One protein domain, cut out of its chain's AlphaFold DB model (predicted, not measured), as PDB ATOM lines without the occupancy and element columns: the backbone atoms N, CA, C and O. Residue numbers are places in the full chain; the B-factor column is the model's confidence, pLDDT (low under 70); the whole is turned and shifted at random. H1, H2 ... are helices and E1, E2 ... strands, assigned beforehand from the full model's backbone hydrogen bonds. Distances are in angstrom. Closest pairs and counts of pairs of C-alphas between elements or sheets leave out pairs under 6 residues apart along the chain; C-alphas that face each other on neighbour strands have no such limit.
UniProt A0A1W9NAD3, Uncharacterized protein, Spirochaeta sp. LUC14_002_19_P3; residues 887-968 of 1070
ATOM      1  N   VAL A 887     149.893 188.485 214.599       89.81
ATOM      2  CA  VAL A 887     150.099 187.410 213.619       89.81
ATOM      3  C   VAL A 887     148.911 186.462 213.566       89.81
ATOM      4  O   VAL A 887     148.246 186.197 214.571       89.81
ATOM      5  N   ARG A 888     148.642 185.918 212.374       91.44
ATOM      6  CA  ARG A 888     147.678 184.828 212.221       91.44
ATOM      7  C   ARG A 888     148.311 183.498 212.631       91.44
ATOM      8  O   ARG A 888     149.453 183.209 212.284       91.44
ATOM      9  N   CYS A 889     147.547 182.697 213.354       91.38
ATOM     10  CA  CYS A 889     147.921 181.395 213.876       91.38
ATOM     11  C   CYS A 889     146.843 180.353 213.559       91.38
ATOM     12  O   CYS A 889     145.667 180.672 213.347       91.38
ATOM     13  N   SER A 890     147.257 179.092 213.577       89.62
ATOM     14  CA  SER A 890     146.384 177.920 213.582       89.62
ATOM     15  C   SER A 890     146.597 177.129 214.865       89.62
ATOM     16  O   SER A 890     147.709 177.089 215.394       89.62
ATOM     17  N   GLU A 891     145.538 176.483 215.345       89.75
ATOM     18  CA  GLU A 891     145.601 175.603 216.511       89.75
ATOM     19  C   GLU A 891     145.739 174.137 216.082       89.75
ATOM     20  O   GLU A 891     145.078 173.660 215.156       89.75
ATOM     21  N   LEU A 892     146.642 173.410 216.739       86.00
ATOM     22  CA  LEU A 892     146.904 171.993 216.497       86.00
ATOM     23  C   LEU A 892     146.996 171.234 217.816       86.00
ATOM     24  O   LEU A 892     147.537 171.744 218.788       86.00
ATOM     25  N   SER A 893     146.523 169.988 217.854       86.50
ATOM     26  CA  SER A 893     146.797 169.126 219.008       86.50
ATOM     27  C   SER A 893     148.286 168.785 219.083       86.50
ATOM     28  O   SER A 893     148.944 168.661 218.045       86.50
ATOM     29  N   VAL A 894     148.794 168.566 220.300       85.44
ATOM     30  CA  VAL A 894     150.187 168.143 220.538       85.44
ATOM     31  C   VAL A 894     150.514 166.890 219.719       85.44
ATOM     32  O   VAL A 894     151.483 166.881 218.964       85.44
ATOM     33  N   LYS A 895     149.612 165.897 219.739       83.25
ATOM     34  CA  LYS A 895     149.709 164.683 218.918       83.25
ATOM     35  C   LYS A 895     149.935 164.989 217.436       83.25
ATOM     36  O   LYS A 895     150.859 164.476 216.821       83.25
ATOM     37  N   LYS A 896     149.094 165.844 216.846       82.25
ATOM     38  CA  LYS A 896     149.183 166.169 215.416       82.25
ATOM     39  C   LYS A 896     150.441 166.973 215.093       82.25
ATOM     40  O   LYS A 896     150.950 166.855 213.984       82.25
ATOM     41  N   PHE A 897     150.919 167.796 216.020       86.06
ATOM     42  CA  PHE A 897     152.167 168.533 215.853       86.06
ATOM     43  C   PHE A 897     153.380 167.592 215.813       86.06
ATOM     44  O   PHE A 897     154.209 167.738 214.921       86.06
ATOM     45  N   LEU A 898     153.432 166.593 216.699       84.06
ATOM     46  CA  LEU A 898     154.544 165.642 216.784       84.06
ATOM     47  C   LEU A 898     154.473 164.513 215.745       84.06
ATOM     48  O   LEU A 898     155.500 164.083 215.246       84.06
ATOM     49  N   GLU A 899     153.294 164.033 215.361       79.62
ATOM     50  CA  GLU A 899     153.194 162.862 214.471       79.62
ATOM     51  C   GLU A 899     153.000 163.227 212.992       79.62
ATOM     52  O   GLU A 899     153.119 162.372 212.115       79.62
ATOM     53  N   SER A 900     152.659 164.480 212.666       77.38
ATOM     54  CA  SER A 900     152.364 164.840 211.277       77.38
ATOM     55  C   SER A 900     153.633 164.851 210.414       77.38
ATOM     56  O   SER A 900     154.516 165.674 210.660       77.38
ATOM     57  N   PRO A 901     153.682 164.088 209.299       72.19
ATOM     58  CA  PRO A 901     154.837 164.087 208.395       72.19
ATOM     59  C   PRO A 901     155.121 165.438 207.732       72.19
ATOM     60  O   PRO A 901     156.184 165.636 207.151       72.19
ATOM     61  N   PHE A 902     154.135 166.338 207.710       73.06
ATOM     62  CA  PHE A 902     154.315 167.703 207.223       73.06
ATOM     63  C   PHE A 902     155.020 168.566 208.275       73.06
ATOM     64  O   PHE A 902     155.987 169.239 207.949       73.06
ATOM     65  N   ARG A 903     154.590 168.485 209.542       80.62
ATOM     66  CA  ARG A 903     155.204 169.243 210.642       80.62
ATOM     67  C   ARG A 903     156.621 168.780 210.939       80.62
ATOM     68  O   ARG A 903     157.486 169.617 211.129       80.62
ATOM     69  N   GLN A 904     156.864 167.474 210.894       80.62
ATOM     70  CA  GLN A 904     158.210 166.925 211.048       80.62
ATOM     71  C   GLN A 904     159.173 167.440 209.971       80.62
ATOM     72  O   GLN A 904     160.308 167.775 210.275       80.62
ATOM     73  N   ARG A 905     158.693 167.612 208.729       76.50
ATOM     74  CA  ARG A 905     159.481 168.244 207.661       76.50
ATOM     75  C   ARG A 905     159.767 169.722 207.919       76.50
ATOM     76  O   ARG A 905     160.886 170.154 207.700       76.50
ATOM     77  N   GLU A 906     158.782 170.489 208.386       78.00
ATOM     78  CA  GLU A 906     159.004 171.899 208.739       78.00
ATOM     79  C   GLU A 906     159.972 172.064 209.917       78.00
ATOM     80  O   GLU A 906     160.745 173.014 209.928       78.00
ATOM     81  N   ILE A 907     159.933 171.158 210.898       83.94
ATOM     82  CA  ILE A 907     160.847 171.172 212.048       83.94
ATOM     83  C   ILE A 907     162.267 170.825 211.600       83.94
ATOM     84  O   ILE A 907     163.168 171.601 211.893       83.94
ATOM     85  N   ALA A 908     162.456 169.743 210.837       80.56
ATOM     86  CA  ALA A 908     163.768 169.370 210.305       80.56
ATOM     87  C   ALA A 908     164.379 170.507 209.469       80.56
ATOM     88  O   ALA A 908     165.510 170.917 209.700       80.56
ATOM     89  N   HIS A 909     163.581 171.111 208.584       75.88
ATOM     90  CA  HIS A 909     164.011 172.273 207.810       75.88
ATOM     91  C   HIS A 909     164.363 173.480 208.697       75.88
ATOM     92  O   HIS A 909     165.308 174.213 208.411       75.88
ATOM     93  N   ALA A 910     163.610 173.716 209.776       80.56
ATOM     94  CA  ALA A 910     163.923 174.779 210.724       80.56
ATOM     95  C   ALA A 910     165.249 174.518 211.463       80.56
ATOM     96  O   ALA A 910     165.996 175.470 211.677       80.56
ATOM     97  N   GLU A 911     165.532 173.265 211.835       81.12
ATOM     98  CA  GLU A 911     166.777 172.841 212.492       81.12
ATOM     99  C   GLU A 911     167.988 172.979 211.557       81.12
ATOM    100  O   GLU A 911     169.003 173.542 211.963       81.12
ATOM    101  N   GLU A 912     167.859 172.571 210.293       75.44
ATOM    102  CA  GLU A 912     168.894 172.734 209.256       75.44
ATOM    103  C   GLU A 912     169.232 174.213 208.998       75.44
ATOM    104  O   GLU A 912     170.386 174.564 208.770       75.44
ATOM    105  N   ASN A 913     168.240 175.104 209.104       68.81
ATOM    106  CA  ASN A 913     168.389 176.543 208.857       68.81
ATOM    107  C   ASN A 913     168.511 177.375 210.142       68.81
ATOM    108  O   ASN A 913     168.195 178.566 210.143       68.81
ATOM    109  N   MET A 914     168.955 176.780 211.254       66.19
ATOM    110  CA  MET A 914     169.027 177.466 212.552       66.19
ATOM    111  C   MET A 914     169.987 178.673 212.558       66.19
ATOM    112  O   MET A 914     169.798 179.591 213.357       66.19
ATOM    113  N   ALA A 915     170.973 178.697 211.652       57.06
ATOM    114  CA  ALA A 915     171.892 179.822 211.458       57.06
ATOM    115  C   ALA A 915     171.234 181.050 210.797       57.06
ATOM    116  O   ALA A 915     171.715 182.169 210.961       57.06
ATOM    117  N   GLN A 916     170.121 180.871 210.077       58.97
ATOM    118  CA  GLN A 916     169.352 181.980 209.516       58.97
ATOM    119  C   GLN A 916     168.491 182.604 210.625       58.97
ATOM    120  O   GLN A 916     167.762 181.898 211.325       58.97
ATOM    121  N   GLU A 917     168.523 183.933 210.788       57.50
ATOM    122  CA  GLU A 917     167.766 184.662 211.822       57.50
ATOM    123  C   GLU A 917     166.236 184.682 211.572       57.50
ATOM    124  O   GLU A 917     165.599 185.733 211.551       57.50
ATOM    125  N   ASN A 918     165.590 183.524 211.405       74.44
ATOM    126  CA  ASN A 918     164.144 183.418 211.224       74.44
ATOM    127  C   ASN A 918     163.430 183.166 212.574       74.44
ATOM    128  O   ASN A 918     163.542 182.078 213.154       74.44
ATOM    129  N   PRO A 919     162.640 184.127 213.101       77.81
ATOM    130  CA  PRO A 919     161.938 183.967 214.378       77.81
ATOM    131  C   PRO A 919     160.913 182.823 214.397       77.81
ATOM    132  O   PRO A 919     160.711 182.205 215.442       77.81
ATOM    133  N   CYS A 920     160.278 182.514 213.260       76.94
ATOM    134  CA  CYS A 920     159.309 181.419 213.168       76.94
ATOM    135  C   CYS A 920     159.987 180.056 213.342       76.94
ATOM    136  O   CYS A 920     159.466 179.218 214.078       76.94
ATOM    137  N   ASN A 921     161.158 179.856 212.729       82.12
ATOM    138  CA  ASN A 921     161.931 178.615 212.848       82.12
ATOM    139  C   ASN A 921     162.350 178.381 214.305       82.12
ATOM    140  O   ASN A 921     162.067 177.325 214.869       82.12
ATOM    141  N   ARG A 922     162.897 179.412 214.967       84.06
ATOM    142  CA  ARG A 922     163.252 179.351 216.398       84.06
ATOM    143  C   ARG A 922     162.061 178.981 217.281       84.06
ATOM    144  O   ARG A 922     162.194 178.152 218.179       84.06
ATOM    145  N   TYR A 923     160.888 179.561 217.014       87.31
ATOM    146  CA  TYR A 923     159.669 179.239 217.756       87.31
ATOM    147  C   TYR A 923     159.230 177.780 217.555       87.31
ATOM    148  O   TYR A 923     158.875 177.117 218.530       87.31
ATOM    149  N   LEU A 924     159.282 177.259 216.323       86.75
ATOM    150  CA  LEU A 924     158.940 175.862 216.028       86.75
ATOM    151  C   LEU A 924     159.873 174.877 216.743       86.75
ATOM    152  O   LEU A 924     159.380 173.945 217.380       86.75
ATOM    153  N   ILE A 925     161.187 175.119 216.702       87.44
ATOM    154  CA  ILE A 925     162.200 174.290 217.377       87.44
ATOM    155  C   ILE A 925     161.994 174.320 218.893       87.44
ATOM    156  O   ILE A 925     161.932 173.274 219.541       87.44
ATOM    157  N   ALA A 926     161.824 175.511 219.477       88.56
ATOM    158  CA  ALA A 926     161.577 175.662 220.909       88.56
ATOM    159  C   ALA A 926     160.312 174.906 221.348       88.56
ATOM    160  O   ALA A 926     160.294 174.250 222.393       88.56
ATOM    161  N   LEU A 927     159.257 174.954 220.530       88.75
ATOM    162  CA  LEU A 927     158.017 174.238 220.792       88.75
ATOM    163  C   LEU A 927     158.188 172.718 220.662       88.75
ATOM    164  O   LEU A 927     157.677 171.984 221.506       88.75
ATOM    165  N   HIS A 928     158.924 172.242 219.655       89.19
ATOM    166  CA  HIS A 928     159.243 170.823 219.492       89.19
ATOM    167  C   HIS A 928     160.038 170.289 220.689       89.19
ATOM    168  O   HIS A 928     159.603 169.337 221.337       89.19
ATOM    169  N   ASN A 929     161.120 170.971 221.072       89.06
ATOM    170  CA  ASN A 929     161.936 170.614 222.232       89.06
ATOM    171  C   ASN A 929     161.136 170.594 223.539       89.06
ATOM    172  O   ASN A 929     161.362 169.732 224.387       89.06
ATOM    173  N   LYS A 930     160.161 171.498 223.687       88.38
ATOM    174  CA  LYS A 930     159.285 171.537 224.861       88.38
ATOM    175  C   LYS A 930     158.378 170.308 224.976       88.38
ATOM    176  O   LYS A 930     158.089 169.905 226.100       88.38
ATOM    177  N   TRP A 931     157.907 169.744 223.862       87.56
ATOM    178  CA  TRP A 931     156.871 168.701 223.862       87.56
ATOM    179  C   TRP A 931     157.362 167.296 223.506       87.56
ATOM    180  O   TRP A 931     156.687 166.342 223.873       87.56
ATOM    181  N   LYS A 932     158.523 167.143 222.853       84.69
ATOM    182  CA  LYS A 932     159.019 165.839 222.373       84.69
ATOM    183  C   LYS A 932     159.196 164.775 223.466       84.69
ATOM    184  O   LYS A 932     158.973 163.604 223.199       84.69
ATOM    185  N   ASN A 933     159.521 165.194 224.691       81.06
ATOM    186  CA  ASN A 933     159.785 164.305 225.833       81.06
ATOM    187  C   ASN A 933     158.726 164.412 226.943       81.06
ATOM    188  O   ASN A 933     158.966 163.975 228.065       81.06
ATOM    189  N   ARG A 934     157.583 165.061 226.681       81.88
ATOM    190  CA  ARG A 934     156.510 165.205 227.674       81.88
ATOM    191  C   ARG A 934     155.384 164.243 227.356       81.88
ATOM    192  O   ARG A 934     154.945 164.177 226.212       81.88
ATOM    193  N   GLU A 935     154.852 163.586 228.377       75.38
ATOM    194  CA  GLU A 935     153.550 162.946 228.246       75.38
ATOM    195  C   GLU A 935     152.468 164.014 228.054       75.38
ATOM    196  O   GLU A 935     152.449 165.055 228.718       75.38
ATOM    197  N   TYR A 936     151.577 163.769 227.099       75.38
ATOM    198  CA  TYR A 936     150.425 164.612 226.821       75.38
ATOM    199  C   TYR A 936     149.202 163.724 226.623       75.38
ATOM    200  O   TYR A 936     149.250 162.689 225.959       75.38
ATOM    201  N   ASP A 937     148.080 164.147 227.182       72.19
ATOM    202  CA  ASP A 937     146.800 163.479 227.020       72.19
ATOM    203  C   ASP A 937     145.913 164.251 226.021       72.19
ATOM    204  O   ASP A 937     146.363 165.120 225.265       72.19
ATOM    205  N   LYS A 938     144.615 163.931 225.987       63.69
ATOM    206  CA  LYS A 938     143.634 164.661 225.166       63.69
ATOM    207  C   LYS A 938     143.192 165.995 225.775       63.69
ATOM    208  O   LYS A 938     142.466 166.723 225.101       63.69
ATOM    209  N   THR A 939     143.564 166.286 227.020       72.56
ATOM    210  CA  THR A 939     143.218 167.527 227.725       72.56
ATOM    211  C   THR A 939     144.292 168.602 227.566       72.56
ATOM    212  O   THR A 939     144.003 169.781 227.779       72.56
ATOM    213  N   ALA A 940     145.490 168.227 227.102       78.88
ATOM    214  CA  ALA A 940     146.544 169.161 226.731       78.88
ATOM    215  C   ALA A 940     146.019 170.266 225.783       78.88
ATOM    216  O   ALA A 940     145.390 169.963 224.758       78.88
ATOM    217  N   PRO A 941     146.279 171.553 226.090       81.62
ATOM    218  CA  PRO A 941     145.786 172.658 225.280       81.62
ATOM    219  C   PRO A 941     146.397 172.620 223.871       81.62
ATOM    220  O   PRO A 941     147.548 172.201 223.702       81.62
ATOM    221  N   PRO A 942     145.658 173.071 222.841       86.44
ATOM    222  CA  PRO A 942     146.181 173.102 221.488       86.44
ATOM    223  C   PRO A 942     147.379 174.052 221.382       86.44
ATOM    224  O   PRO A 942     147.418 175.137 221.964       86.44
ATOM    225  N   LEU A 943     148.354 173.641 220.582       89.31
ATOM    226  CA  LEU A 943     149.525 174.421 220.232       89.31
ATOM    227  C   LEU A 943     149.162 175.450 219.167       89.31
ATOM    228  O   LEU A 943     148.567 175.116 218.140       89.31
ATOM    229  N   ARG A 944     149.563 176.700 219.400       89.75
ATOM    230  CA  ARG A 944     149.379 177.800 218.451       89.75
ATOM    231  C   ARG A 944     150.617 177.943 217.594       89.75
ATOM    232  O   ARG A 944     151.695 178.247 218.103       89.75
ATOM    233  N   ILE A 945     150.437 177.733 216.298       88.06
ATOM    234  CA  ILE A 945     151.505 177.813 215.309       88.06
ATOM    235  C   ILE A 945     151.226 179.005 214.391       88.06
ATOM    236  O   ILE A 945     150.140 179.042 213.798       88.06
ATOM    237  N   PRO A 946     152.167 179.957 214.244       87.31
ATOM    238  CA  PRO A 946     152.074 181.005 213.235       87.31
ATOM    239  C   PRO A 946     151.826 180.394 211.856       87.31
ATOM    240  O   PRO A 946     152.532 179.484 211.424       87.31
ATOM    241  N   HIS A 947     150.779 180.851 211.177       82.19
ATOM    242  CA  HIS A 947     150.400 180.319 209.877       82.19
ATOM    243  C   HIS A 947     149.722 181.391 209.034       82.19
ATOM    244  O   HIS A 947     148.726 182.005 209.436       82.19
ATOM    245  N   TRP A 948     150.240 181.585 207.824       77.19
ATOM    246  CA  TRP A 948     149.631 182.462 206.836       77.19
ATOM    247  C   TRP A 948     148.218 181.971 206.509       77.19
ATOM    248  O   TRP A 948     148.013 180.832 206.105       77.19
ATOM    249  N   GLY A 949     147.220 182.830 206.724       77.81
ATOM    250  CA  GLY A 949     145.812 182.459 206.542       77.81
ATOM    251  C   GLY A 949     145.174 181.694 207.714       77.81
ATOM    252  O   GLY A 949     144.038 181.241 207.571       77.81
ATOM    253  N   GLY A 950     145.838 181.599 208.874       85.94
ATOM    254  CA  GLY A 950     145.285 180.992 210.095       85.94
ATOM    255  C   GLY A 950     143.898 181.526 210.515       85.94
ATOM    256  O   GLY A 950     143.481 182.617 210.111       85.94
ATOM    257  N   GLU A 951     143.131 180.737 211.283       90.06
ATOM    258  CA  GLU A 951     141.815 181.152 211.831       90.06
ATOM    259  C   GLU A 951     141.896 182.087 213.027       90.06
ATOM    260  O   GLU A 951     140.902 182.751 213.324       90.06
ATOM    261  N   ILE A 952     143.037 182.142 213.703       93.06
ATOM    262  CA  ILE A 952     143.202 182.901 214.938       93.06
ATOM    263  C   ILE A 952     144.171 184.041 214.676       93.06
ATOM    264  O   ILE A 952     145.157 183.874 213.973       93.06
ATOM    265  N   PHE A 953     143.886 185.211 215.218       94.31
ATOM    266  CA  PHE A 953     144.794 186.344 215.261       94.31
ATOM    267  C   PHE A 953     145.284 186.519 216.696       94.31
ATOM    268  O   PHE A 953     144.466 186.526 217.616       94.31
ATOM    269  N   VAL A 954     146.595 186.653 216.878       93.00
ATOM    270  CA  VAL A 954     147.239 186.857 218.180       93.00
ATOM    271  C   VAL A 954     147.843 188.255 218.209       93.00
ATOM    272  O   VAL A 954     148.701 188.575 217.387       93.00
ATOM    273  N   SER A 955     147.368 189.079 219.142       90.38
ATOM    274  CA  SER A 955     147.831 190.455 219.356       90.38
ATOM    275  C   SER A 955     149.186 190.470 220.067       90.38
ATOM    276  O   SER A 955     149.342 189.793 221.083       90.38
ATOM    277  N   ALA A 956     150.143 191.259 219.575       86.75
ATOM    278  CA  ALA A 956     151.469 191.371 220.187       86.75
ATOM    279  C   ALA A 956     151.430 192.059 221.562       86.75
ATOM    280  O   ALA A 956     152.208 191.710 222.440       86.75
ATOM    281  N   LEU A 957     150.502 193.002 221.763       83.88
ATOM    282  CA  LEU A 957     150.407 193.776 223.004       83.88
ATOM    283  C   LEU A 957     149.760 192.984 224.146       83.88
ATOM    284  O   LEU A 957     150.186 193.074 225.289       83.88
ATOM    285  N   THR A 958     148.693 192.237 223.851       82.94
ATOM    286  CA  THR A 958     147.876 191.601 224.899       82.94
ATOM    287  C   THR A 958     148.029 190.087 224.971       82.94
ATOM    288  O   THR A 958     147.528 189.477 225.910       82.94
ATOM    289  N   GLY A 959     148.618 189.452 223.951       82.38
ATOM    290  CA  GLY A 959     148.623 187.993 223.795       82.38
ATOM    291  C   GLY A 959     147.234 187.374 223.567       82.38
ATOM    292  O   GLY A 959     147.122 186.158 223.403       82.38
ATOM    293  N   ASN A 960     146.170 188.186 223.537       85.25
ATOM    294  CA  ASN A 960     144.805 187.711 223.364       85.25
ATOM    295  C   ASN A 960     144.560 187.220 221.938       85.25
ATOM    296  O   ASN A 960     145.091 187.748 220.956       85.25
ATOM    297  N   THR A 961     143.678 186.230 221.842       90.25
ATOM    298  CA  THR A 961     143.266 185.617 220.584       90.25
ATOM    299  C   THR A 961     141.929 186.166 220.108       90.25
ATOM    300  O   THR A 961     140.959 186.206 220.867       90.25
ATOM    301  N   LEU A 962     141.850 186.506 218.827       91.88
ATOM    302  CA  LEU A 962     140.609 186.829 218.127       91.88
ATOM    303  C   LEU A 962     140.414 185.864 216.961       91.88
ATOM    304  O   LEU A 962     141.387 185.365 216.401       91.88
ATOM    305  N   GLN A 963     139.173 185.636 216.532       93.69
ATOM    306  CA  GLN A 963     138.962 185.006 215.229       93.69
ATOM    307  C   GLN A 963     139.457 185.975 214.145       93.69
ATOM    308  O   GLN A 963     139.091 187.151 214.124       93.69
ATOM    309  N   ALA A 964     140.334 185.490 213.275       93.19
ATOM    310  CA  ALA A 964     141.138 186.335 212.410       93.19
ATOM    311  C   ALA A 964     140.330 187.074 211.332       93.19
ATOM    312  O   ALA A 964     140.726 188.168 210.926       93.19
ATOM    313  N   ASP A 965     139.222 186.493 210.869       93.12
ATOM    314  CA  ASP A 965     138.348 187.087 209.849       93.12
ATOM    315  C   ASP A 965     137.402 188.133 210.491       93.12
ATOM    316  O   ASP A 965     137.185 189.203 209.933       93.12
ATOM    317  N   LEU A 966     136.936 187.923 211.731       95.50
ATOM    318  CA  LEU A 966     136.214 188.927 212.531       95.50
ATOM    319  C   LEU A 966     137.101 190.127 212.877       95.50
ATOM    320  O   LEU A 966     136.628 191.266 212.878       95.50
ATOM    321  N   ASN A 967     138.378 189.876 213.172       95.56
ATOM    322  CA  ASN A 967     139.366 190.927 213.381       95.56
ATOM    323  C   ASN A 967     139.599 191.738 212.094       95.56
ATOM    324  O   ASN A 967     139.561 192.967 212.124       95.56
ATOM    325  N   ALA A 968     139.767 191.054 210.957       94.38
ATOM    326  CA  ALA A 968     139.913 191.703 209.658       94.38
ATOM    327  C   ALA A 968     138.672 192.532 209.288       94.38
ATOM    328  O   ALA A 968     138.821 193.697 208.924       94.38
TER     329      ALA A 968
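What this domain is: This is residues 887 to 968 of the 1070 residues of an uncharacterized protein of Spirochaeta sp. LUC14_002_19_P3 (UniProt A0A1W9NAD3). A small, strongly twisted sheet of four strands makes one part of this domain, and three helices, H1, H2 and H3, gather at its E2 end; the short helix H4 packs over E3 at the other end. H2 and H3 pack on each other at a steep angle, while H1 makes a corner with H2. The printed part has 82 residues, with four named helices and four named strands in the order E1 H1 H2 H3 E2 E3 E4 H4; the sheet's order is E2 E1 E3 E4, antiparallel throughout, and the class is mixed, helices and strands. The whole is compact, with a radius of gyration of the C-alphas of 13.4 A and spans of 35 by 34 by 22 A.

Where its parts are: E1, residues 887 to 892, begins with C-alpha 887 at (150.099, 187.410, 213.619) and is 16.0 A long. H1 is residues 894 to 899. H2, residues 901 to 912, is 16.5 A long, and H3, residues 919 to 931, is 18.7 A long, ending with C-alpha 931 at (156.871, 168.701, 223.862). E2 is residues 943 to 946, E3 residues 952 to 955 and E4 residues 961 to 963. H4, residues 964 to 968, ends with C-alpha 968 at (139.913, 191.703, 209.658).

How they stand to each other: In the sheet the pairing of E1 is staggered: residues 887 to 889 pair with E3 and residues 889 to 892 with E2. E1 and E3 are antiparallel at 132 degrees, with N 889 and O 952 2.7 A apart, within hydrogen-bond range. E2 and E1 are antiparallel at 145 degrees, with N 943 and O 892 2.7 A apart. E3 and E4 form a hairpin, with N 953 and O 962 2.8 A apart. The sheet is only just strongly twisted, its C-alphas lying up to 4.1 A off the best plane. H1 only grazes the sheet, with residues 894 to 898, and H3 only grazes it, with residues 920 to 931. H2 is not on it. H2 touches H3 with residues 907 to 911 alone, at a steep tilt of 65 degrees, opposite ways; the closest C-alphas are those of Ala 910 and Asn 921, 4.8 A. H1 and H2 only just touch, only at the corner, with 3 pairs of C-alphas within 8 A, the closest being Phe 897 and Arg 903, 6.1 A. H4 is on the sheet at a height over the sheet of 8.3 A, and only just over E3, on which 3 of its 5 C-alphas fall. Every O i to N i+4 pair is within hydrogen-bond range in H1, H3 and H4, and 7 of 8 in H2.

The domain as a whole: The C-alphas farthest apart, those of Asn 933 and Ala 968, are 37.5 A apart. The printed part has no cut, and the one long link, H3 to E2, has 11 residues. The mean pLDDT of the printed part is 82.9; residues 913 to 917 and residue 938 are under 70.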